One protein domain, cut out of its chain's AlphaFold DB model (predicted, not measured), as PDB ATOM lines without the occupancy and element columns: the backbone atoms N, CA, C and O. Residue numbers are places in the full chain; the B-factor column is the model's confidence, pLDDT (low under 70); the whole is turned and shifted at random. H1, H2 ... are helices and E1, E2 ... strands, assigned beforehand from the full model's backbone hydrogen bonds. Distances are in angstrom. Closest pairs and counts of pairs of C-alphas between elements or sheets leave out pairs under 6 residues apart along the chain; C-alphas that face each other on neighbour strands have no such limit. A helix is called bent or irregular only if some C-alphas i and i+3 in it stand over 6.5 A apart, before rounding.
ATOM      1  N   GLU A 498      60.231  32.524   0.177       64.12
ATOM      2  CA  GLU A 498      58.846  32.535  -0.275       64.12
ATOM      3  C   GLU A 498      57.904  31.920   0.763       64.12
ATOM      4  O   GLU A 498      56.868  32.497   1.052       64.12
ATOM      5  N   THR A 499      58.271  30.812   1.392       66.88
ATOM      6  CA  THR A 499      57.424  30.123   2.384       66.88
ATOM      7  C   THR A 499      57.465  30.762   3.765       66.88
ATOM      8  O   THR A 499      56.409  30.917   4.366       66.88
ATOM      9  N   ARG A 500      58.607  31.294   4.221       70.06
ATOM     10  CA  ARG A 500      58.625  32.224   5.369       70.06
ATOM     11  C   ARG A 500      57.769  33.458   5.105       70.06
ATOM     12  O   ARG A 500      57.021  33.907   5.968       70.06
ATOM     13  N   ARG A 501      57.821  33.975   3.879       72.56
ATOM     14  CA  ARG A 501      56.931  35.038   3.416       72.56
ATOM     15  C   ARG A 501      55.457  34.583   3.388       72.56
ATOM     16  O   ARG A 501      54.586  35.421   3.595       72.56
ATOM     17  N   LEU A 502      55.145  33.300   3.187       77.50
ATOM     18  CA  LEU A 502      53.786  32.740   3.326       77.50
ATOM     19  C   LEU A 502      53.342  32.548   4.795       77.50
ATOM     20  O   LEU A 502      52.167  32.280   5.061       77.50
ATOM     21  N   GLU A 503      54.255  32.655   5.757       76.38
ATOM     22  CA  GLU A 503      53.957  32.563   7.192       76.38
ATOM     23  C   GLU A 503      53.829  33.932   7.866       76.38
ATOM     24  O   GLU A 503      53.131  34.054   8.871       76.38
ATOM     25  N   ASP A 504      54.440  34.966   7.285       79.94
ATOM     26  CA  ASP A 504      54.304  36.351   7.724       79.94
ATOM     27  C   ASP A 504      52.975  36.959   7.241       79.94
ATOM     28  O   ASP A 504      52.785  37.263   6.059       79.94
ATOM     29  N   PHE A 505      52.035  37.128   8.172       77.00
ATOM     30  CA  PHE A 505      50.745  37.777   7.926       77.00
ATOM     31  C   PHE A 505      50.740  39.277   8.236       77.00
ATOM     32  O   PHE A 505      49.758  39.938   7.911       77.00
ATOM     33  N   GLU A 506      51.817  39.823   8.808       78.25
ATOM     34  CA  GLU A 506      51.917  41.251   9.131       78.25
ATOM     35  C   GLU A 506      52.279  42.098   7.899       78.25
ATOM     36  O   GLU A 506      52.088  43.315   7.888       78.25
ATOM     37  N   ARG A 507      52.772  41.465   6.829       84.12
ATOM     38  CA  ARG A 507      53.025  42.120   5.538       84.12
ATOM     39  C   ARG A 507      51.763  42.231   4.665       84.12
ATOM     40  O   ARG A 507      50.827  41.446   4.812       84.12
ATOM     41  N   PRO A 508      51.784  43.093   3.633       86.00
ATOM     42  CA  PRO A 508      50.815  43.032   2.546       86.00
ATOM     43  C   PRO A 508      50.966  41.758   1.691       86.00
ATOM     44  O   PRO A 508      52.076  41.370   1.313       86.00
ATOM     45  N   TRP A 509      49.845  41.119   1.365       88.19
ATOM     46  CA  TRP A 509      49.725  39.935   0.503       88.19
ATOM     47  C   TRP A 509      49.261  40.311  -0.898       88.19
ATOM     48  O   TRP A 509      48.428  41.200  -1.018       88.19
ATOM     49  N   TRP A 510      49.738  39.640  -1.951       84.81
ATOM     50  CA  TRP A 510      49.455  40.046  -3.338       84.81
ATOM     51  C   TRP A 510      48.661  39.017  -4.146       84.81
ATOM     52  O   TRP A 510      48.056  39.389  -5.152       84.81
ATOM     53  N   LEU A 511      48.611  37.760  -3.692       83.12
ATOM     54  CA  LEU A 511      47.897  36.655  -4.348       83.12
ATOM     55  C   LEU A 511      48.341  36.438  -5.805       83.12
ATOM     56  O   LEU A 511      47.554  36.126  -6.696       83.12
ATOM     57  N   ASP A 512      49.630  36.627  -6.046       76.44
ATOM     58  CA  ASP A 512      50.282  36.536  -7.350       76.44
ATOM     59  C   ASP A 512      50.875  35.148  -7.650       76.44
ATOM     60  O   ASP A 512      51.452  34.938  -8.720       76.44
ATOM     61  N   SER A 513      50.743  34.209  -6.715       75.19
ATOM     62  CA  SER A 513      51.121  32.811  -6.874       75.19
ATOM     63  C   SER A 513      50.034  31.893  -6.322       75.19
ATOM     64  O   SER A 513      49.321  32.245  -5.378       75.19
ATOM     65  N   ASP A 514      49.935  30.689  -6.884       73.94
ATOM     66  CA  ASP A 514      49.018  29.648  -6.409       73.94
ATOM     67  C   ASP A 514      49.233  29.365  -4.906       73.94
ATOM     68  O   ASP A 514      48.270  29.181  -4.169       73.94
ATOM     69  N   GLU A 515      50.476  29.428  -4.423       76.31
ATOM     70  CA  GLU A 515      50.843  29.212  -3.018       76.31
ATOM     71  C   GLU A 515      50.308  30.319  -2.088       76.31
ATOM     72  O   GLU A 515      49.782  30.014  -1.013       76.31
ATOM     73  N   GLU A 516      50.377  31.598  -2.499       80.50
ATOM     74  CA  GLU A 516      49.771  32.700  -1.732       80.50
ATOM     75  C   GLU A 516      48.243  32.539  -1.661       80.50
ATOM     76  O   GLU A 516      47.641  32.720  -0.598       80.50
ATOM     77  N   VAL A 517      47.621  32.129  -2.773       81.44
ATOM     78  CA  VAL A 517      46.177  31.874  -2.857       81.44
ATOM     79  C   VAL A 517      45.758  30.729  -1.955       81.44
ATOM     80  O   VAL A 517      44.811  30.888  -1.189       81.44
ATOM     81  N   GLU A 518      46.446  29.591  -2.000       80.06
ATOM     82  CA  GLU A 518      46.114  28.448  -1.152       80.06
ATOM     83  C   GLU A 518      46.273  28.768   0.331       80.06
ATOM     84  O   GLU A 518      45.434  28.361   1.140       80.06
ATOM     85  N   ARG A 519      47.303  29.537   0.695       84.69
ATOM     86  CA  ARG A 519      47.557  29.908   2.084       84.69
ATOM     87  C   ARG A 519      46.469  30.825   2.637       84.69
ATOM     88  O   ARG A 519      45.918  30.516   3.695       84.69
ATOM     89  N   VAL A 520      46.093  31.878   1.913       83.69
ATOM     90  CA  VAL A 520      44.980  32.763   2.310       83.69
ATOM     91  C   VAL A 520      43.639  32.017   2.261       83.69
ATOM     92  O   VAL A 520      42.849  32.092   3.198       83.69
ATOM     93  N   ALA A 521      43.397  31.200   1.232       82.44
ATOM     94  CA  ALA A 521      42.181  30.395   1.120       82.44
ATOM     95  C   ALA A 521      42.041  29.358   2.250       82.44
ATOM     96  O   ALA A 521      40.927  29.061   2.665       82.44
ATOM     97  N   SER A 522      43.141  28.820   2.789       84.19
ATOM     98  CA  SER A 522      43.097  27.854   3.899       84.19
ATOM     99  C   SER A 522      42.585  28.446   5.221       84.19
ATOM    100  O   SER A 522      42.038  27.714   6.046       84.19
ATOM    101  N   ARG A 523      42.726  29.765   5.412       84.19
ATOM    102  CA  ARG A 523      42.152  30.517   6.541       84.19
ATOM    103  C   ARG A 523      40.685  30.885   6.311       84.19
ATOM    104  O   ARG A 523      39.938  31.093   7.267       84.19
ATOM    105  N   ALA A 524      40.270  30.960   5.051       84.31
ATOM    106  CA  ALA A 524      38.932  31.365   4.673       84.31
ATOM    107  C   ALA A 524      37.897  30.267   4.972       84.31
ATOM    108  O   ALA A 524      38.031  29.109   4.577       84.31
ATOM    109  N   LYS A 525      36.802  30.641   5.640       82.31
ATOM    110  CA  LYS A 525      35.684  29.721   5.891       82.31
ATOM    111  C   LYS A 525      34.891  29.502   4.597       82.31
ATOM    112  O   LYS A 525      34.494  30.479   3.958       82.31
ATOM    113  N   VAL A 526      34.631  28.239   4.249       82.75
ATOM    114  CA  VAL A 526      33.717  27.878   3.152       82.75
ATOM    115  C   VAL A 526      32.282  28.096   3.610       82.75
ATOM    116  O   VAL A 526      31.895  27.636   4.686       82.75
ATOM    117  N   ILE A 527      31.516  28.820   2.806       78.31
ATOM    118  CA  ILE A 527      30.167  29.271   3.139       78.31
ATOM    119  C   ILE A 527      29.237  29.055   1.946       78.31
ATOM    120  O   ILE A 527      29.645  29.222   0.789       78.31
ATOM    121  N   ALA A 528      27.995  28.654   2.219       72.44
ATOM    122  CA  ALA A 528      26.970  28.641   1.189       72.44
ATOM    123  C   ALA A 528      26.574  30.083   0.847       72.44
ATOM    124  O   ALA A 528      26.667  30.990   1.678       72.44
ATOM    125  N   LEU A 529      26.185  30.296  -0.408       67.06
ATOM    126  CA  LEU A 529      25.888  31.617  -0.951       67.06
ATOM    127  C   LEU A 529      24.786  32.337  -0.136       67.06
ATOM    128  O   LEU A 529      24.852  33.542   0.052       67.06
ATOM    129  N   ASP A 530      23.824  31.602   0.410       61.81
ATOM    130  CA  ASP A 530      22.653  32.078   1.155       61.81
ATOM    131  C   ASP A 530      22.857  32.259   2.674       61.81
ATOM    132  O   ASP A 530      21.954  32.741   3.358       61.81
ATOM    133  N   GLU A 531      24.026  31.910   3.216       66.94
ATOM    134  CA  GLU A 531      24.249  31.843   4.669       66.94
ATOM    135  C   GLU A 531      24.903  33.095   5.290       66.94
ATOM    136  O   GLU A 531      25.089  33.120   6.510       66.94
ATOM    137  N   LEU A 532      25.266  34.136   4.517       63.59
ATOM    138  CA  LEU A 532      25.959  35.317   5.066       63.59
ATOM    139  C   LEU A 532      25.218  36.650   4.932       63.59
ATOM    140  O   LEU A 532      25.019  37.131   3.817       63.59
ATOM    141  N   PRO A 533      24.960  37.342   6.059       66.25
ATOM    142  CA  PRO A 533      24.606  38.749   6.034       66.25
ATOM    143  C   PRO A 533      25.854  39.627   5.848       66.25
ATOM    144  O   PRO A 533      26.883  39.443   6.500       66.25
ATOM    145  N   ALA A 534      25.739  40.654   5.004       68.19
ATOM    146  CA  ALA A 534      26.790  41.638   4.735       68.19
ATOM    147  C   ALA A 534      27.417  42.291   5.979       68.19
ATOM    148  O   ALA A 534      28.595  42.647   5.980       68.19
ATOM    149  N   THR A 535      26.629  42.474   7.039       67.69
ATOM    150  CA  THR A 535      27.044  43.166   8.266       67.69
ATOM    151  C   THR A 535      28.081  42.390   9.073       67.69
ATOM    152  O   THR A 535      28.785  42.993   9.881       67.69
ATOM    153  N   ASP A 536      28.220  41.083   8.845       77.31
ATOM    154  CA  ASP A 536      29.222  40.248   9.510       77.31
ATOM    155  C   ASP A 536      30.605  40.336   8.836       77.31
ATOM    156  O   ASP A 536      31.609  40.000   9.460       77.31
ATOM    157  N   LEU A 537      30.685  40.809   7.585       81.50
ATOM    158  CA  LEU A 537      31.929  40.828   6.801       81.50
ATOM    159  C   LEU A 537      32.949  41.888   7.256       81.50
ATOM    160  O   LEU A 537      34.121  41.784   6.902       81.50
ATOM    161  N   PHE A 538      32.527  42.892   8.031       86.00
ATOM    162  CA  PHE A 538      33.337  44.075   8.367       86.00
ATOM    163  C   PHE A 538      33.506  44.325   9.876       86.00
ATOM    164  O   PHE A 538      33.883  45.426  10.273       86.00
ATOM    165  N   ARG A 539      33.190  43.344  10.736       80.38
ATOM    166  CA  ARG A 539      33.192  43.544  12.200       80.38
ATOM    167  C   ARG A 539      34.575  43.513  12.845       80.38
ATOM    168  O   ARG A 539      34.844  44.339  13.709       80.38
ATOM    169  N   GLU A 540      35.412  42.554  12.473       80.19
ATOM    170  CA  GLU A 540      36.707  42.306  13.117       80.19
ATOM    171  C   GLU A 540      37.789  42.195  12.046       80.19
ATOM    172  O   GLU A 540      37.546  41.626  10.990       80.19
ATOM    173  N   GLU A 541      38.972  42.755  12.288       79.94
ATOM    174  CA  GLU A 541      40.115  42.583  11.388       79.94
ATOM    175  C   GLU A 541      40.752  41.212  11.592       79.94
ATOM    176  O   GLU A 541      40.937  40.760  12.722       79.94
ATOM    177  N   THR A 542      41.132  40.558  10.496       84.12
ATOM    178  CA  THR A 542      41.796  39.247  10.553       84.12
ATOM    179  C   THR A 542      43.315  39.363  10.726       84.12
ATOM    180  O   THR A 542      44.016  38.346  10.746       84.12
ATOM    181  N   GLY A 543      43.830  40.596  10.804       82.44
ATOM    182  CA  GLY A 543      45.259  40.916  10.793       82.44
ATOM    183  C   GLY A 543      45.929  40.753   9.424       82.44
ATOM    184  O   GLY A 543      47.135  40.925   9.332       82.44
ATOM    185  N   LEU A 544      45.178  40.409   8.369       88.75
ATOM    186  CA  LEU A 544      45.693  40.273   7.006       88.75
ATOM    187  C   LEU A 544      45.611  41.621   6.276       88.75
ATOM    188  O   LEU A 544      44.535  42.208   6.177       88.75
ATOM    189  N   THR A 545      46.722  42.066   5.690       90.06
ATOM    190  CA  THR A 545      46.729  43.191   4.741       90.06
ATOM    191  C   THR A 545      46.843  42.646   3.324       90.06
ATOM    192  O   THR A 545      47.724  41.840   3.037       90.06
ATOM    193  N   PHE A 546      45.973  43.073   2.415       90.94
ATOM    194  CA  PHE A 546      45.983  42.666   1.011       90.94
ATOM    195  C   PHE A 546      46.338  43.850   0.110       90.94
ATOM    196  O   PHE A 546      45.800  44.938   0.274       90.94
ATOM    197  N   SER A 547      47.239  43.648  -0.849       90.25
ATOM    198  CA  SER A 547      47.716  44.659  -1.782       90.25
ATOM    199  C   SER A 547      47.582  44.184  -3.220       90.25
ATOM    200  O   SER A 547      48.022  43.097  -3.574       90.25
ATOM    201  N   PHE A 548      47.022  45.012  -4.093       88.00
ATOM    202  CA  PHE A 548      46.900  44.684  -5.513       88.00
ATOM    203  C   PHE A 548      47.206  45.901  -6.377       88.00
ATOM    204  O   PHE A 548      47.096  47.047  -5.939       88.00
ATOM    205  N   ARG A 549      47.632  45.648  -7.618       84.38
ATOM    206  CA  ARG A 549      47.952  46.717  -8.567       84.38
ATOM    207  C   ARG A 549      46.696  47.471  -8.974       84.38
ATOM    208  O   ARG A 549      45.678  46.865  -9.287       84.38
ATOM    209  N   ALA A 550      46.835  48.783  -9.048       82.69
ATOM    210  CA  ALA A 550      45.835  49.697  -9.562       82.69
ATOM    211  C   ALA A 550      46.327  50.364 -10.855       82.69
ATOM    212  O   ALA A 550      47.528  50.355 -11.160       82.69
ATOM    213  N   SER A 551      45.402  50.944 -11.621       77.56
ATOM    214  CA  SER A 551      45.754  51.759 -12.784       77.56
ATOM    215  C   SER A 551      46.571  52.982 -12.352       77.56
ATOM    216  O   SER A 551      46.331  53.553 -11.295       77.56
ATOM    217  N   TYR A 552      47.568  53.368 -13.155       75.94
ATOM    218  CA  TYR A 552      48.463  54.508 -12.894       75.94
ATOM    219  C   TYR A 552      48.628  55.402 -14.133       75.94
ATOM    220  O   TYR A 552      49.699  55.949 -14.383       75.94
ATOM    221  N   ASP A 553      47.615  55.466 -14.996       63.50
ATOM    222  CA  ASP A 553      47.686  56.150 -16.290       63.50
ATOM    223  C   ASP A 553      48.134  57.632 -16.203       63.50
ATOM    224  O   ASP A 553      48.236  58.245 -15.140       63.50
ATOM    225  N   GLU A 554      48.379  58.260 -17.361       48.94
ATOM    226  CA  GLU A 554      48.709  59.695 -17.501       48.94
ATOM    227  C   GLU A 554      47.678  60.667 -16.861       48.94
ATOM    228  O   GLU A 554      47.907  61.878 -16.846       48.94
ATOM    229  N   GLY A 555      46.557  60.166 -16.327       48.72
ATOM    230  CA  GLY A 555      45.504  60.910 -15.626       48.72
ATOM    231  C   GLY A 555      45.917  61.502 -14.275       48.72
ATOM    232  O   GLY A 555      45.415  62.558 -13.891       48.72
ATOM    233  N   LEU A 556      46.952  60.970 -13.619       52.09
ATOM    234  CA  LEU A 556      47.506  61.594 -12.412       52.09
ATOM    235  C   LEU A 556      48.248  62.912 -12.683       52.09
ATOM    236  O   LEU A 556      48.258  63.807 -11.842       52.09
ATOM    237  N   ALA A 557      48.780  63.104 -13.898       48.09
ATOM    238  CA  ALA A 557      49.263  64.415 -14.337       48.09
ATOM    239  C   ALA A 557      48.111  65.420 -14.580       48.09
ATOM    240  O   ALA A 557      48.373  66.595 -14.842       48.09
ATOM    241  N   LYS A 558      46.846  64.966 -14.507       47.75
ATOM    242  CA  LYS A 558      45.620  65.734 -14.774       47.75
ATOM    243  C   LYS A 558      44.695  65.929 -13.555       47.75
ATOM    244  O   LYS A 558      43.758  66.713 -13.682       47.75
ATOM    245  N   GLY A 559      44.961  65.313 -12.394       56.00
ATOM    246  CA  GLY A 559      44.298  65.640 -11.113       56.00
ATOM    247  C   GLY A 559      43.079  64.791 -10.702       56.00
ATOM    248  O   GLY A 559      42.077  65.360 -10.271       56.00
ATOM    249  N   GLU A 560      43.158  63.462 -10.831       64.19
ATOM    250  CA  GLU A 560      42.183  62.490 -10.278       64.19
ATOM    251  C   GLU A 560      42.001  62.630  -8.751       64.19
ATOM    252  O   GLU A 560      42.930  63.060  -8.064       64.19
ATOM    253  N   ARG A 561      40.806  62.301  -8.219       68.19
ATOM    254  CA  ARG A 561      40.412  62.627  -6.827       68.19
ATOM    255  C   ARG A 561      39.835  61.475  -5.997       68.19
ATOM    256  O   ARG A 561      39.592  61.702  -4.816       68.19
ATOM    257  N   SER A 562      39.607  60.272  -6.535       81.25
ATOM    258  CA  SER A 562      39.001  59.169  -5.762       81.25
ATOM    259  C   SER A 562      39.638  57.803  -6.030       81.25
ATOM    260  O   SER A 562      40.191  57.572  -7.102       81.25
ATOM    261  N   LEU A 563      39.532  56.865  -5.081       85.06
ATOM    262  CA  LEU A 563      40.049  55.497  -5.221       85.06
ATOM    263  C   LEU A 563      39.419  54.749  -6.411       85.06
ATOM    264  O   LEU A 563      40.102  53.958  -7.054       85.06
ATOM    265  N   GLN A 564      38.155  55.024  -6.753       82.12
ATOM    266  CA  GLN A 564      37.473  54.412  -7.903       82.12
ATOM    267  C   GLN A 564      38.212  54.644  -9.233       82.12
ATOM    268  O   GLN A 564      38.205  53.763 -10.095       82.12
ATOM    269  N   ASP A 565      38.879  55.790  -9.392       78.00
ATOM    270  CA  ASP A 565      39.629  56.139 -10.607       78.00
ATOM    271  C   ASP A 565      40.825  55.192 -10.822       78.00
ATOM    272  O   ASP A 565      41.145  54.802 -11.945       78.00
ATOM    273  N   PHE A 566      41.405  54.712  -9.722       77.88
ATOM    274  CA  PHE A 566      42.530  53.779  -9.697       77.88
ATOM    275  C   PHE A 566      42.103  52.314  -9.903       77.88
ATOM    276  O   PHE A 566      42.919  51.480 -10.304       77.88
ATOM    277  N   LEU A 567      40.829  51.983  -9.664       77.94
ATOM    278  CA  LEU A 567      40.294  50.614  -9.703       77.94
ATOM    279  C   LEU A 567      39.679  50.204 -11.055       77.94
ATOM    280  O   LEU A 567      39.160  49.093 -11.178       77.94
ATOM    281  N   GLN A 568      39.721  51.060 -12.087       64.94
ATOM    282  CA  GLN A 568      39.036  50.805 -13.362       64.94
ATOM    283  C   GLN A 568      39.616  49.615 -14.166       64.94
ATOM    284  O   GLN A 568      40.394  49.787 -15.105       64.94
ATOM    285  N   GLU A 569      39.145  48.394 -13.888       56.41
ATOM    286  CA  GLU A 569      39.221  47.242 -14.798       56.41
ATOM    287  C   GLU A 569      37.878  47.025 -15.529       56.41
ATOM    288  O   GLU A 569      36.820  46.821 -14.938       56.41
ATOM    289  N   ARG A 570      37.907  47.047 -16.870       49.00
ATOM    290  CA  ARG A 570      36.726  47.095 -17.763       49.00
ATOM    291  C   ARG A 570      35.937  45.781 -17.939       49.00
ATOM    292  O   ARG A 570      35.288  45.603 -18.973       49.00
ATOM    293  N   ARG A 571      35.960  44.826 -17.004       49.84
ATOM    294  CA  ARG A 571      35.203  43.561 -17.163       49.84
ATOM    295  C   ARG A 571      34.279  43.282 -15.984       49.84
ATOM    296  O   ARG A 571      34.684  42.701 -14.988       49.84
ATOM    297  N   ARG A 572      32.998  43.631 -16.155       53.25
ATOM    298  CA  ARG A 572      31.912  43.186 -15.270       53.25
ATOM    299  C   ARG A 572      31.579  41.721 -15.575       53.25
ATOM    300  O   ARG A 572      31.026  41.421 -16.633       53.25
ATOM    301  N   ASP A 573      31.950  40.831 -14.662       59.72
ATOM    302  CA  ASP A 573      31.697  39.388 -14.727       59.72
ATOM    303  C   ASP A 573      30.309  39.033 -14.149       59.72
ATOM    304  O   ASP A 573      29.863  39.625 -13.165       59.72
ATOM    305  N   GLY A 574      29.609  38.063 -14.749       62.81
ATOM    306  CA  GLY A 574      28.258  37.647 -14.343       62.81
ATOM    307  C   GLY A 574      28.189  37.119 -12.907       62.81
ATOM    308  O   GLY A 574      27.195  37.336 -12.214       62.81
ATOM    309  N   ASN A 575      29.280  36.527 -12.423       72.50
ATOM    310  CA  ASN A 575      29.384  35.977 -11.073       72.50
ATOM    311  C   ASN A 575      29.399  37.051  -9.968       72.50
ATOM    312  O   ASN A 575      29.009  36.770  -8.838       72.50
ATOM    313  N   VAL A 576      29.790  38.295 -10.276       74.81
ATOM    314  CA  VAL A 576      29.740  39.407  -9.303       74.81
ATOM    315  C   VAL A 576      28.293  39.774  -8.969       74.81
ATOM    316  O   VAL A 576      27.969  40.022  -7.813       74.81
ATOM    317  N   SER A 577      27.398  39.728  -9.961       73.19
ATOM    318  CA  SER A 577      25.968  39.981  -9.745       73.19
ATOM    319  C   SER A 577      25.321  38.904  -8.865       73.19
ATOM    320  O   SER A 577      24.467  39.226  -8.047       73.19
ATOM    321  N   LEU A 578      25.758  37.641  -8.967       74.00
ATOM    322  CA  LEU A 578      25.295  36.560  -8.085       74.00
ATOM    323  C   LEU A 578      25.755  36.753  -6.632       74.00
ATOM    324  O   LEU A 578      24.965  36.569  -5.710       74.00
ATOM    325  N   LEU A 579      27.012  37.147  -6.415       77.44
ATOM    326  CA  LEU A 579      27.539  37.424  -5.072       77.44
ATOM    327  C   LEU A 579      26.870  38.644  -4.429       77.44
ATOM    328  O   LEU A 579      26.519  38.604  -3.253       77.44
ATOM    329  N   SER A 580      26.644  39.697  -5.214       77.94
ATOM    330  CA  SER A 580      25.880  40.877  -4.801       77.94
ATOM    331  C   SER A 580      24.464  40.509  -4.330       77.94
ATOM    332  O   SER A 580      24.075  40.868  -3.217       77.94
ATOM    333  N   GLN A 581      23.735  39.712  -5.122       73.12
ATOM    334  CA  GLN A 581      22.391  39.214  -4.790       73.12
ATOM    335  C   GLN A 581      22.336  38.443  -3.474       73.12
ATOM    336  O   GLN A 581      21.389  38.574  -2.702       73.12
ATOM    337  N   ALA A 582      23.337  37.608  -3.253       75.06
ATOM    338  CA  ALA A 582      23.405  36.715  -2.120       75.06
ATOM    339  C   ALA A 582      23.734  37.429  -0.810       75.06
ATOM    340  O   ALA A 582      23.081  37.207   0.204       75.06
ATOM    341  N   LEU A 583      24.717  38.330  -0.860       76.19
ATOM    342  CA  LEU A 583      25.186  39.074   0.305       76.19
ATOM    343  C   LEU A 583      24.280  40.257   0.650       76.19
ATOM    344  O   LEU A 583      24.407  40.819   1.735       76.19
ATOM    345  N   GLY A 584      23.379  40.654  -0.253       74.06
ATOM    346  CA  GLY A 584      22.568  41.851  -0.053       74.06
ATOM    347  C   GLY A 584      23.401  43.132  -0.146       74.06
ATOM    348  O   GLY A 584      23.099  44.096   0.549       74.06
ATOM    349  N   LEU A 585      24.462  43.132  -0.962       76.88
ATOM    350  CA  LEU A 585      25.360  44.275  -1.157       76.88
ATOM    351  C   LEU A 585      25.310  44.774  -2.610       76.88
ATOM    352  O   LEU A 585      25.196  43.946  -3.514       76.88
ATOM    353  N   PRO A 586      25.457  46.084  -2.868       74.75
ATOM    354  CA  PRO A 586      25.515  46.635  -4.217       74.75
ATOM    355  C   PRO A 586      26.764  46.182  -4.981       74.75
ATOM    356  O   PRO A 586      27.820  45.979  -4.384       74.75
ATOM    357  N   VAL A 587      26.659  46.040  -6.307       74.44
ATOM    358  CA  VAL A 587      27.746  45.536  -7.170       74.44
ATOM    359  C   VAL A 587      28.977  46.457  -7.154       74.44
ATOM    360  O   VAL A 587      30.095  45.973  -7.305       74.44
ATOM    361  N   GLU A 588      28.800  47.757  -6.924       74.06
ATOM    362  CA  GLU A 588      29.865  48.763  -6.803       74.06
ATOM    363  C   GLU A 588      30.799  48.551  -5.602       74.06
ATOM    364  O   GLU A 588      31.933  49.024  -5.610       74.06
ATOM    365  N   ASN A 589      30.375  47.781  -4.597       82.31
ATOM    366  CA  ASN A 589      31.227  47.419  -3.468       82.31
ATOM    367  C   ASN A 589      32.213  46.291  -3.811       82.31
ATOM    368  O   ASN A 589      33.005  45.905  -2.953       82.31
ATOM    369  N   PHE A 590      32.162  45.731  -5.020       83.56
ATOM    370  CA  PHE A 590      32.959  44.573  -5.407       83.56
ATOM    371  C   PHE A 590      34.017  44.944  -6.447       83.56
ATOM    372  O   PHE A 590      33.698  45.409  -7.540       83.56
ATOM    373  N   GLN A 591      35.276  44.632  -6.145       84.44
ATOM    374  CA  GLN A 591      36.385  44.708  -7.090       84.44
ATOM    375  C   GLN A 591      36.861  43.296  -7.438       84.44
ATOM    376  O   GLN A 591      37.240  42.514  -6.565       84.44
ATOM    377  N   VAL A 592      36.869  42.964  -8.729       81.25
ATOM    378  CA  VAL A 592      37.417  41.688  -9.207       81.25
ATOM    379  C   VAL A 592      38.907  41.858  -9.436       81.25
ATOM    380  O   VAL A 592      39.320  42.744 -10.178       81.25
ATOM    381  N   ILE A 593      39.703  40.993  -8.817       78.38
ATOM    382  CA  ILE A 593      41.145  40.931  -9.028       78.38
ATOM    383  C   ILE A 593      41.452  39.625  -9.745       78.38
ATOM    384  O   ILE A 593      41.180  38.531  -9.239       78.38
ATOM    385  N   SER A 594      42.001  39.749 -10.952       74.88
ATOM    386  CA  SER A 594      42.482  38.593 -11.704       74.88
ATOM    387  C   SER A 594      43.775  38.100 -11.072       74.88
ATOM    388  O   SER A 594      44.768  38.826 -11.034       74.88
ATOM    389  N   LEU A 595      43.762  36.861 -10.594       70.44
ATOM    390  CA  LEU A 595      44.941  36.249 -10.005       70.44
ATOM    391  C   LEU A 595      45.729  35.560 -11.126       70.44
ATOM    392  O   LEU A 595      45.133  34.848 -11.943       70.44
ATOM    393  N   PRO A 596      47.047  35.770 -11.233       60.03
ATOM    394  CA  PRO A 596      47.865  35.042 -12.191       60.03
ATOM    395  C   PRO A 596      47.939  33.568 -11.768       60.03
ATOM    396  O   PRO A 596      48.745  33.204 -10.925       60.03
ATOM    397  N   LEU A 597      47.098  32.714 -12.360       51.81
ATOM    398  CA  LEU A 597      47.125  31.275 -12.095       51.81
ATOM    399  C   LEU A 597      47.706  30.489 -13.268       51.81
ATOM    400  O   LEU A 597      47.233  30.588 -14.405       51.81
ATOM    401  N   ALA A 598      48.663  29.616 -12.956       42.78
ATOM    402  CA  ALA A 598      49.148  28.571 -13.851       42.78
ATOM    403  C   ALA A 598      48.748  27.177 -13.344       42.78
ATOM    404  O   ALA A 598      49.555  26.257 -13.327       42.78
ATOM    405  N   GLY A 599      47.457  26.998 -13.063       50.38
ATOM    406  CA  GLY A 599      46.832  25.694 -12.884       50.38
ATOM    407  C   GLY A 599      47.080  25.032 -11.527       50.38
ATOM    408  O   GLY A 599      48.207  24.938 -11.070       50.38
ATOM    409  N   HIS A 600      46.007  24.398 -11.040       43.94
ATOM    410  CA  HIS A 600      45.900  23.461  -9.904       43.94
ATOM    411  C   HIS A 600      45.133  23.940  -8.661       43.94
ATOM    412  O   HIS A 600      45.176  23.292  -7.629       43.94
ATOM    413  N   ARG A 601      44.190  24.869  -8.847       46.81
ATOM    414  CA  ARG A 601      42.781  24.601  -8.498       46.81
ATOM    415  C   ARG A 601      41.923  24.994  -9.686       46.81
ATOM    416  O   ARG A 601      41.812  26.173 -10.008       46.81
ATOM    417  N   GLN A 602      41.385  24.016 -10.411       52.91
ATOM    418  CA  GLN A 602      40.437  24.290 -11.494       52.91
ATOM    419  C   GLN A 602      39.208  25.007 -10.901       52.91
ATOM    420  O   GLN A 602      38.314  24.353 -10.384       52.91
ATOM    421  N   GLY A 603      39.198  26.344 -10.917       54.91
ATOM    422  CA  GLY A 603      38.055  27.156 -10.487       54.91
ATOM    423  C   GLY A 603      38.393  28.575 -10.018       54.91
ATOM    424  O   GLY A 603      37.763  29.522 -10.472       54.91
ATOM    425  N   MET A 604      39.415  28.760  -9.171       66.31
ATOM    426  CA  MET A 604      39.647  30.032  -8.451       66.31
ATOM    427  C   MET A 604      40.575  31.027  -9.177       66.31
ATOM    428  O   MET A 604      41.520  31.536  -8.600       66.31
ATOM    429  N   GLN A 605      40.312  31.361 -10.443       67.00
ATOM    430  CA  GLN A 605      41.152  32.312 -11.212       67.00
ATOM    431  C   GLN A 605      40.996  33.789 -10.814       67.00
ATOM    432  O   GLN A 605      41.657  34.667 -11.372       67.00
ATOM    433  N   GLN A 606      40.089  34.082  -9.886       75.06
ATOM    434  CA  GLN A 606      39.731  35.440  -9.505       75.06
ATOM    435  C   GLN A 606      39.452  35.501  -8.006       75.06
ATOM    436  O   GLN A 606      38.700  34.677  -7.479       75.06
ATOM    437  N   ALA A 607      40.016  36.512  -7.349       83.00
ATOM    438  CA  ALA A 607      39.558  36.962  -6.042       83.00
ATOM    439  C   ALA A 607      38.547  38.093  -6.230       83.00
ATOM    440  O   ALA A 607      38.609  38.863  -7.192       83.00
ATOM    441  N   THR A 608      37.599  38.197  -5.310       88.00
ATOM    442  CA  THR A 608      36.679  39.331  -5.241       88.00
ATOM    443  C   THR A 608      36.900  40.062  -3.932       88.00
ATOM    444  O   THR A 608      36.666  39.517  -2.856       88.00
ATOM    445  N   VAL A 609      37.365  41.297  -4.039       89.50
ATOM    446  CA  VAL A 609      37.488  42.217  -2.916       89.50
ATOM    447  C   VAL A 609      36.127  42.862  -2.674       89.50
ATOM    448  O   VAL A 609      35.488  43.305  -3.626       89.50
ATOM    449  N   VAL A 610      35.688  42.913  -1.418       89.75
ATOM    450  CA  VAL A 610      34.436  43.553  -1.002       89.75
ATOM    451  C   VAL A 610      34.755  44.726  -0.089       89.75
ATOM    452  O   VAL A 610      35.377  44.567   0.959       89.75
ATOM    453  N   LEU A 611      34.316  45.912  -0.481       89.19
ATOM    454  CA  LEU A 611      34.492  47.142   0.273       89.19
ATOM    455  C   LEU A 611      33.250  47.420   1.139       89.19
ATOM    456  O   LEU A 611      32.127  47.089   0.745       89.19
ATOM    457  N   PRO A 612      33.409  48.061   2.309       86.44
ATOM    458  CA  PRO A 612      32.281  48.416   3.174       86.44
ATOM    459  C   PRO A 612      31.411  49.529   2.571       86.44
ATOM    460  O   PRO A 612      30.232  49.646   2.907       86.44
ATOM    461  N   ARG A 613      31.990  50.345   1.682       84.69
ATOM    462  CA  ARG A 613      31.346  51.434   0.935       84.69
ATOM    463  C   ARG A 613      31.935  51.519  -0.474       84.69
ATOM    464  O   ARG A 613      33.037  51.019  -0.694       84.69
ATOM    465  N   ASP A 614      31.219  52.195  -1.370       81.69
ATOM    466  CA  ASP A 614      31.667  52.539  -2.725       81.69
ATOM    467  C   ASP A 614      33.078  53.168  -2.702       81.69
ATOM    468  O   ASP A 614      33.375  54.034  -1.869       81.69
ATOM    469  N   ALA A 615      33.946  52.737  -3.623       84.31
ATOM    470  CA  ALA A 615      35.316  53.221  -3.737       84.31
ATOM    471  C   ALA A 615      35.415  54.737  -4.019       84.31
ATOM    472  O   ALA A 615      36.440  55.349  -3.722       84.31
ATOM    473  N   ARG A 616      34.362  55.382  -4.536       81.25
ATOM    474  CA  ARG A 616      34.321  56.841  -4.758       81.25
ATOM    475  C   ARG A 616      34.386  57.659  -3.468       81.25
ATOM    476  O   ARG A 616      34.766  58.822  -3.516       81.25
ATOM    477  N   VAL A 617      34.022  57.071  -2.323       83.12
ATOM    478  CA  VAL A 617      34.036  57.753  -1.013       83.12
ATOM    479  C   VAL A 617      35.465  58.002  -0.509       83.12
ATOM    480  O   VAL A 617      35.678  58.861   0.342       83.12
ATOM    481  N   TYR A 618      36.457  57.271  -1.019       87.06
ATOM    482  CA  TYR A 618      37.843  57.379  -0.570       87.06
ATOM    483  C   TYR A 618      38.611  58.379  -1.446       87.06
ATOM    484  O   TYR A 618      39.035  58.048  -2.553       87.06
ATOM    485  N   GLU A 619      38.765  59.611  -0.961       83.88
ATOM    486  CA  GLU A 619      39.411  60.704  -1.699       83.88
ATOM    487  C   GLU A 619      40.946  60.603  -1.739       83.88
ATOM    488  O   GLU A 619      41.594  60.216  -0.766       83.88
ATOM    489  N   VAL A 620      41.545  61.022  -2.858       81.75
ATOM    490  CA  VAL A 620      42.999  61.072  -3.079       81.75
ATOM    491  C   VAL A 620      43.443  62.536  -3.111       81.75
ATOM    492  O   VAL A 620      43.419  63.188  -4.151       81.75
ATOM    493  N   ASN A 621      43.833  63.059  -1.947       75.00
ATOM    494  CA  ASN A 621      44.108  64.490  -1.751       75.00
ATOM    495  C   ASN A 621      45.598  64.884  -1.864       75.00
ATOM    496  O   ASN A 621      45.929  66.066  -1.767       75.00
ATOM    497  N   GLU A 622      46.511  63.931  -2.085       73.06
ATOM    498  CA  GLU A 622      47.952  64.204  -2.203       73.06
ATOM    499  C   GLU A 622      48.450  64.211  -3.656       73.06
ATOM    500  O   GLU A 622      47.946  63.497  -4.523       73.06
ATOM    501  N   VAL A 623      49.501  64.995  -3.921       72.56
ATOM    502  CA  VAL A 623      50.147  65.058  -5.240       72.56
ATOM    503  C   VAL A 623      51.030  63.827  -5.442       72.56
ATOM    504  O   VAL A 623      52.086  63.704  -4.820       72.56
ATOM    505  N   LEU A 624      50.622  62.933  -6.345       80.19
ATOM    506  CA  LEU A 624      51.387  61.729  -6.670       80.19
ATOM    507  C   LEU A 624      52.469  61.989  -7.745       80.19
ATOM    508  O   LEU A 624      52.351  62.918  -8.549       80.19
ATOM    509  N   PRO A 625      53.558  61.192  -7.775       77.88
ATOM    510  CA  PRO A 625      54.677  61.385  -8.700       77.88
ATOM    511  C   PRO A 625      54.274  61.320 -10.182       77.88
ATOM    512  O   PRO A 625      53.482  60.471 -10.588       77.88
ATOM    513  N   SER A 626      54.888  62.146 -11.035       72.94
ATOM    514  CA  SER A 626      54.633  62.097 -12.482       72.94
ATOM    515  C   SER A 626      55.064  60.759 -13.104       72.94
ATOM    516  O   SER A 626      56.011  60.114 -12.644       72.94
ATOM    517  N   ASN A 627      54.404  60.358 -14.198       73.31
ATOM    518  CA  ASN A 627      54.657  59.099 -14.921       73.31
ATOM    519  C   ASN A 627      55.975  59.099 -15.743       73.31
ATOM    520  O   ASN A 627      56.113  58.419 -16.760       73.31
ATOM    521  N   GLU A 628      56.969  59.891 -15.334       70.69
ATOM    522  CA  GLU A 628      58.269  59.960 -15.998       70.69
ATOM    523  C   GLU A 628      59.190  58.802 -15.582       70.69
ATOM    524  O   GLU A 628      59.379  58.483 -14.400       70.69
ATOM    525  N   SER A 629      59.858  58.216 -16.577       62.06
ATOM    526  CA  SER A 629      60.932  57.249 -16.358       62.06
ATOM    527  C   SER A 629      62.211  57.975 -15.923       62.06
ATOM    528  O   SER A 629      62.839  58.656 -16.732       62.06
ATOM    529  N   ARG A 630      62.631  57.794 -14.667       61.88
ATOM    530  CA  ARG A 630      63.936  58.224 -14.121       61.88
ATOM    531  C   ARG A 630      64.546  57.076 -13.320       61.88
ATOM    532  O   ARG A 630      63.772  56.334 -12.717       61.88
ATOM    533  N   VAL A 639      46.886  49.400  -4.218       91.12
ATOM    534  CA  VAL A 639      45.947  49.675  -3.121       91.12
ATOM    535  C   VAL A 639      46.182  48.637  -2.037       91.12
ATOM    536  O   VAL A 639      46.219  47.452  -2.349       91.12
ATOM    537  N   GLU A 640      46.358  49.080  -0.796       92.31
ATOM    538  CA  GLU A 640      46.511  48.250   0.400       92.31
ATOM    539  C   GLU A 640      45.201  48.289   1.212       92.31
ATOM    540  O   GLU A 640      44.662  49.362   1.495       92.31
ATOM    541  N   ILE A 641      44.662  47.113   1.542       92.62
ATOM    542  CA  ILE A 641      43.378  46.896   2.219       92.62
ATOM    543  C   ILE A 641      43.602  46.056   3.478       92.62
ATOM    544  O   ILE A 641      44.143  44.954   3.390       92.62
ATOM    545  N   ALA A 642      43.108  46.523   4.623       92.56
ATOM    546  CA  ALA A 642      42.992  45.731   5.843       92.56
ATOM    547  C   ALA A 642      41.789  44.792   5.746       92.56
ATOM    548  O   ALA A 642      40.636  45.231   5.672       92.56
ATOM    549  N   VAL A 643      42.050  43.489   5.735       92.50
ATOM    550  CA  VAL A 643      41.029  42.458   5.560       92.50
ATOM    551  C   VAL A 643      40.292  42.215   6.878       92.50
ATOM    552  O   VAL A 643      40.882  41.963   7.928       92.50
ATOM    553  N   THR A 644      38.967  42.269   6.806       90.19
ATOM    554  CA  THR A 644      38.032  42.003   7.904       90.19
ATOM    555  C   THR A 644      37.335  40.651   7.769       90.19
ATOM    556  O   THR A 644      36.907  40.057   8.756       90.19
ATOM    557  N   ALA A 645      37.238  40.101   6.559       88.62
ATOM    558  CA  ALA A 645      36.780  38.728   6.385       88.62
ATOM    559  C   ALA A 645      37.361  38.062   5.137       88.62
ATOM    560  O   ALA A 645      37.307  38.597   4.036       88.62
ATOM    561  N   GLU A 646      37.826  36.828   5.318       89.75
ATOM    562  CA  GLU A 646      38.283  35.925   4.259       89.75
ATOM    563  C   GLU A 646      37.242  34.796   4.131       89.75
ATOM    564  O   GLU A 646      36.967  34.089   5.112       89.75
ATOM    565  N   ARG A 647      36.595  34.630   2.972       88.94
ATOM    566  CA  ARG A 647      35.565  33.594   2.754       88.94
ATOM    567  C   ARG A 647      35.740  32.889   1.416       88.94
ATOM    568  O   ARG A 647      36.177  33.500   0.448       88.94
ATOM    569  N   ILE A 648      35.348  31.620   1.352       87.94
ATOM    570  CA  ILE A 648      35.205  30.891   0.087       87.94
ATOM    571  C   ILE A 648      33.718  30.676  -0.153       87.94
ATOM    572  O   ILE A 648      33.050  30.009   0.636       87.94
ATOM    573  N   VAL A 649      33.205  31.238  -1.242       84.31
ATOM    574  CA  VAL A 649      31.793  31.113  -1.616       84.31
ATOM    575  C   VAL A 649      31.661  30.101  -2.744       84.31
ATOM    576  O   VAL A 649      32.373  30.198  -3.746       84.31
ATOM    577  N   ARG A 650      30.743  29.142  -2.590       81.75
ATOM    578  CA  ARG A 650      30.389  28.193  -3.652       81.75
ATOM    579  C   ARG A 650      29.230  28.740  -4.481       81.75
ATOM    580  O   ARG A 650      28.142  28.977  -3.962       81.75
ATOM    581  N   LEU A 651      29.476  28.937  -5.770       74.12
ATOM    582  CA  LEU A 651      28.510  29.431  -6.743       74.12
ATOM    583  C   LEU A 651      27.581  28.300  -7.238       74.12
ATOM    584  O   LEU A 651      27.933  27.121  -7.126       74.12
ATOM    585  N   PRO A 652      26.397  28.622  -7.804       68.81
ATOM    586  CA  PRO A 652      25.422  27.623  -8.265       68.81
ATOM    587  C   PRO A 652      25.921  26.708  -9.394       68.81
ATOM    588  O   PRO A 652      25.397  25.613  -9.581       68.81
ATOM    589  N   ASP A 653      26.929  27.147 -10.145       67.81
ATOM    590  CA  ASP A 653      27.613  26.371 -11.184       67.81
ATOM    591  C   ASP A 653      28.684  25.413 -10.619       67.81
ATOM    592  O   ASP A 653      29.346  24.700 -11.374       67.81
ATOM    593  N   GLY A 654      28.845  25.385  -9.291       71.25
ATOM    594  CA  GLY A 654      29.823  24.576  -8.572       71.25
ATOM    595  C   GLY A 654      31.204  25.219  -8.442       71.25
ATOM    596  O   GLY A 654      32.078  24.614  -7.822       71.25
ATOM    597  N   GLN A 655      31.425  26.422  -8.987       74.75
ATOM    598  CA  GLN A 655      32.703  27.123  -8.860       74.75
ATOM    599  C   GLN A 655      32.884  27.698  -7.454       74.75
ATOM    600  O   GLN A 655      31.952  28.222  -6.847       74.75
ATOM    601  N   GLU A 656      34.104  27.633  -6.933       80.62
ATOM    602  CA  GLU A 656      34.475  28.296  -5.684       80.62
ATOM    603  C   GLU A 656      35.186  29.615  -5.988       80.62
ATOM    604  O   GLU A 656      35.963  29.707  -6.942       80.62
ATOM    605  N   ARG A 657      34.921  30.642  -5.177       83.75
ATOM    606  CA  ARG A 657      35.521  31.971  -5.323       83.75
ATOM    607  C   ARG A 657      36.003  32.501  -3.978       83.75
ATOM    608  O   ARG A 657      35.263  32.456  -2.995       83.75
ATOM    609  N   LEU A 658      37.230  33.022  -3.962       87.56
ATOM    610  CA  LEU A 658      37.814  33.678  -2.796       87.56
ATOM    611  C   LEU A 658      37.262  35.102  -2.675       87.56
ATOM    612  O   LEU A 658      37.377  35.907  -3.602       87.56
ATOM    613  N   LEU A 659      36.673  35.396  -1.524       88.38
ATOM    614  CA  LEU A 659      36.101  36.682  -1.167       88.38
ATOM    615  C   LEU A 659      36.922  37.304  -0.033       88.38
ATOM    616  O   LEU A 659      37.102  36.684   1.016       88.38
ATOM    617  N   LEU A 660      37.404  38.527  -0.254       90.75
ATOM    618  CA  LEU A 660      38.201  39.304   0.695       90.75
ATOM    619  C   LEU A 660      37.454  40.596   1.027       90.75
ATOM    620  O   LEU A 660      37.475  41.542   0.247       90.75
ATOM    621  N   ALA A 661      36.769  40.641   2.162       91.38
ATOM    622  CA  ALA A 661      36.140  41.863   2.641       91.38
ATOM    623  C   ALA A 661      37.139  42.670   3.474       91.38
ATOM    624  O   ALA A 661      37.837  42.082   4.299       91.38
ATOM    625  N   GLY A 662      37.221  43.985   3.280       90.88
ATOM    626  CA  GLY A 662      38.166  44.807   4.036       90.88
ATOM    627  C   GLY A 662      38.064  46.310   3.794       90.88
ATOM    628  O   GLY A 662      37.422  46.763   2.846       90.88
ATOM    629  N   HIS A 663      38.710  47.087   4.665       91.50
ATOM    630  CA  HIS A 663      38.802  48.543   4.551       91.50
ATOM    631  C   HIS A 663      40.055  48.933   3.758       91.50
ATOM    632  O   HIS A 663      41.140  48.463   4.098       91.50
ATOM    633  N   PRO A 664      39.957  49.797   2.736       92.62
ATOM    634  CA  PRO A 664      41.147  50.329   2.089       92.62
ATOM    635  C   PRO A 664      41.887  51.228   3.082       92.62
ATOM    636  O   PRO A 664      41.305  52.164   3.624       92.62
ATOM    637  N   GLU A 665      43.157  50.928   3.333       91.19
ATOM    638  CA  GLU A 665      43.994  51.700   4.249       91.19
ATOM    639  C   GLU A 665      44.810  52.736   3.498       91.19
ATOM    640  O   GLU A 665      44.921  53.877   3.944       91.19
ATOM    641  N   ARG A 666      45.423  52.342   2.373       91.31
ATOM    642  CA  ARG A 666      46.370  53.194   1.653       91.31
ATOM    643  C   ARG A 666      46.359  52.958   0.149       91.31
ATOM    644  O   ARG A 666      46.189  51.839  -0.324       91.31
ATOM    645  N   LEU A 667      46.632  54.014  -0.605       90.69
ATOM    646  CA  LEU A 667      47.034  53.961  -2.009       90.69
ATOM    647  C   LEU A 667      48.524  54.293  -2.077       90.69
ATOM    648  O   LEU A 667      48.914  55.418  -1.781       90.69
ATOM    649  N   VAL A 668      49.364  53.339  -2.465       89.94
ATOM    650  CA  VAL A 668      50.820  53.514  -2.537       89.94
ATOM    651  C   VAL A 668      51.306  53.548  -3.979       89.94
ATOM    652  O   VAL A 668      50.844  52.800  -4.836       89.94
ATOM    653  N   VAL A 669      52.293  54.400  -4.247       88.19
ATOM    654  CA  VAL A 669      52.997  54.476  -5.527       88.19
ATOM    655  C   VAL A 669      54.379  53.876  -5.359       88.19
ATOM    656  O   VAL A 669      55.141  54.266  -4.473       88.19
ATOM    657  N   ARG A 670      54.720  52.937  -6.236       87.88
ATOM    658  CA  ARG A 670      55.979  52.188  -6.220       87.88
ATOM    659  C   ARG A 670      56.720  52.361  -7.540       87.88
ATOM    660  O   ARG A 670      56.104  52.638  -8.568       87.88
TER     661      ARG A 670
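This is residues 498 to 630 and 639 to 670 of the 1189 residues of the protein "Peptidoglycan binding domain protein" of Halomonas sp. THAF5a (UniProt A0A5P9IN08). A strongly twisted sheet is built round a long, bent hairpin of E5 and E6, with the short strands E1 and E2 along the outside of E5 and the hairpin of E3 and E4 added next to E6. H2 covers one face of this sheet, H5 crosses the opposite face, H1 lies beyond H2, and H3 lies far out with residues 622 to 630 at one end of the longest axis. The printed part has 165 residues with five named helices and six named strands: along the chain come H1 and H2, then E1 and E2, then H3, H4 and H5, and then the hairpin of E3 and E4 and the hairpin of E5 and E6; the sheet is branched and mixed, with E5 the neighbour of E1, E2 and E6, and E4 the neighbour of E3 and E6, the pairs E1 with E5 and E4 with E6 being parallel and the other three antiparallel. The class is mixed, helices and strands, though under half of the residues, 82, are in named elements. The whole is compact, with a radius of gyration of the C-alphas of 16.1 A and spans of 46 by 37 by 29 A.

H1, residues 498 to 503, and H2, residues 514 to 523, only just touch, with 3 pairs of C-alphas within 8 A; the closest are those of Leu 502 and Glu 516, 6.5 A apart. They run the same way at a shallow tilt of 7 degrees. E1, residues 525 to 528, is the parallel neighbour of E5, residues 639 to 650, with N 527 and O 648 2.9 A apart, within hydrogen-bond range. E2, residues 545 to 550, is antiparallel to E5, with N 546 and O 641 at 2.8 A. Both lie on one side of E5, and E6, residues 656 to 670, lies on the other side. E5 and E6 are an antiparallel hairpin at 175 degrees, with N 647 and O 659 at 2.9 A. E4, residues 606 to 610, is parallel to E6, with N 610 and O 660 at 2.8 A. E3, residues 590 to 594, forms a hairpin with E4, with N 591 and O 609 at 2.9 A. H2 is on the sheet at a height of 10.2 A, and its closest C-alphas to E5 are those of Arg 523 and Glu 646, 7.0 A apart. H5, residues 574 to 583, is on the opposite face at a height of 7.9 A, over E6 and across the strands, at 74 degrees to E6 on the local plane. H4, residues 563 to 566, is on the same face as H5, over none of the strands. H3, residues 554 to 558, is not on the sheet. In H1 every O i to N i+4 pair is within hydrogen-bond range; H2 and H5 have 5 of 6 each, H3 has 0 of 1 but 2 of 2 O i to N i+3 pairs, and H4 is too short for an O i to N i+4 pair.

H1 begins at C-alpha 498, (58.846, 32.535, -0.275). H2 measures 14.7 A from first to last C-alpha, E2 15.7 A and H5 15.0 A. E3 and E4 measure 12.9 A each. E5 begins at C-alpha 639, (45.947, 49.675, -3.121), spans 26.5 A and bends by 86 degrees at residue 642. E6 spans 32.1 A, bends by 91 degrees at residue 665 and ends at C-alpha 670, (55.979, 52.188, -6.220).

The two C-alphas farthest apart, those of Glu 531 and Arg 630, are 51.2 A apart. Residues 631 to 638 are not printed, and C-alphas 630 and 639 are 22.8 A apart across this cut. The links E1 to E2 and E3 to E4 are long. The mean pLDDT of the printed part is 76.4; 39 residues are under 70, among them residues 553 to 561 and 596 to 605.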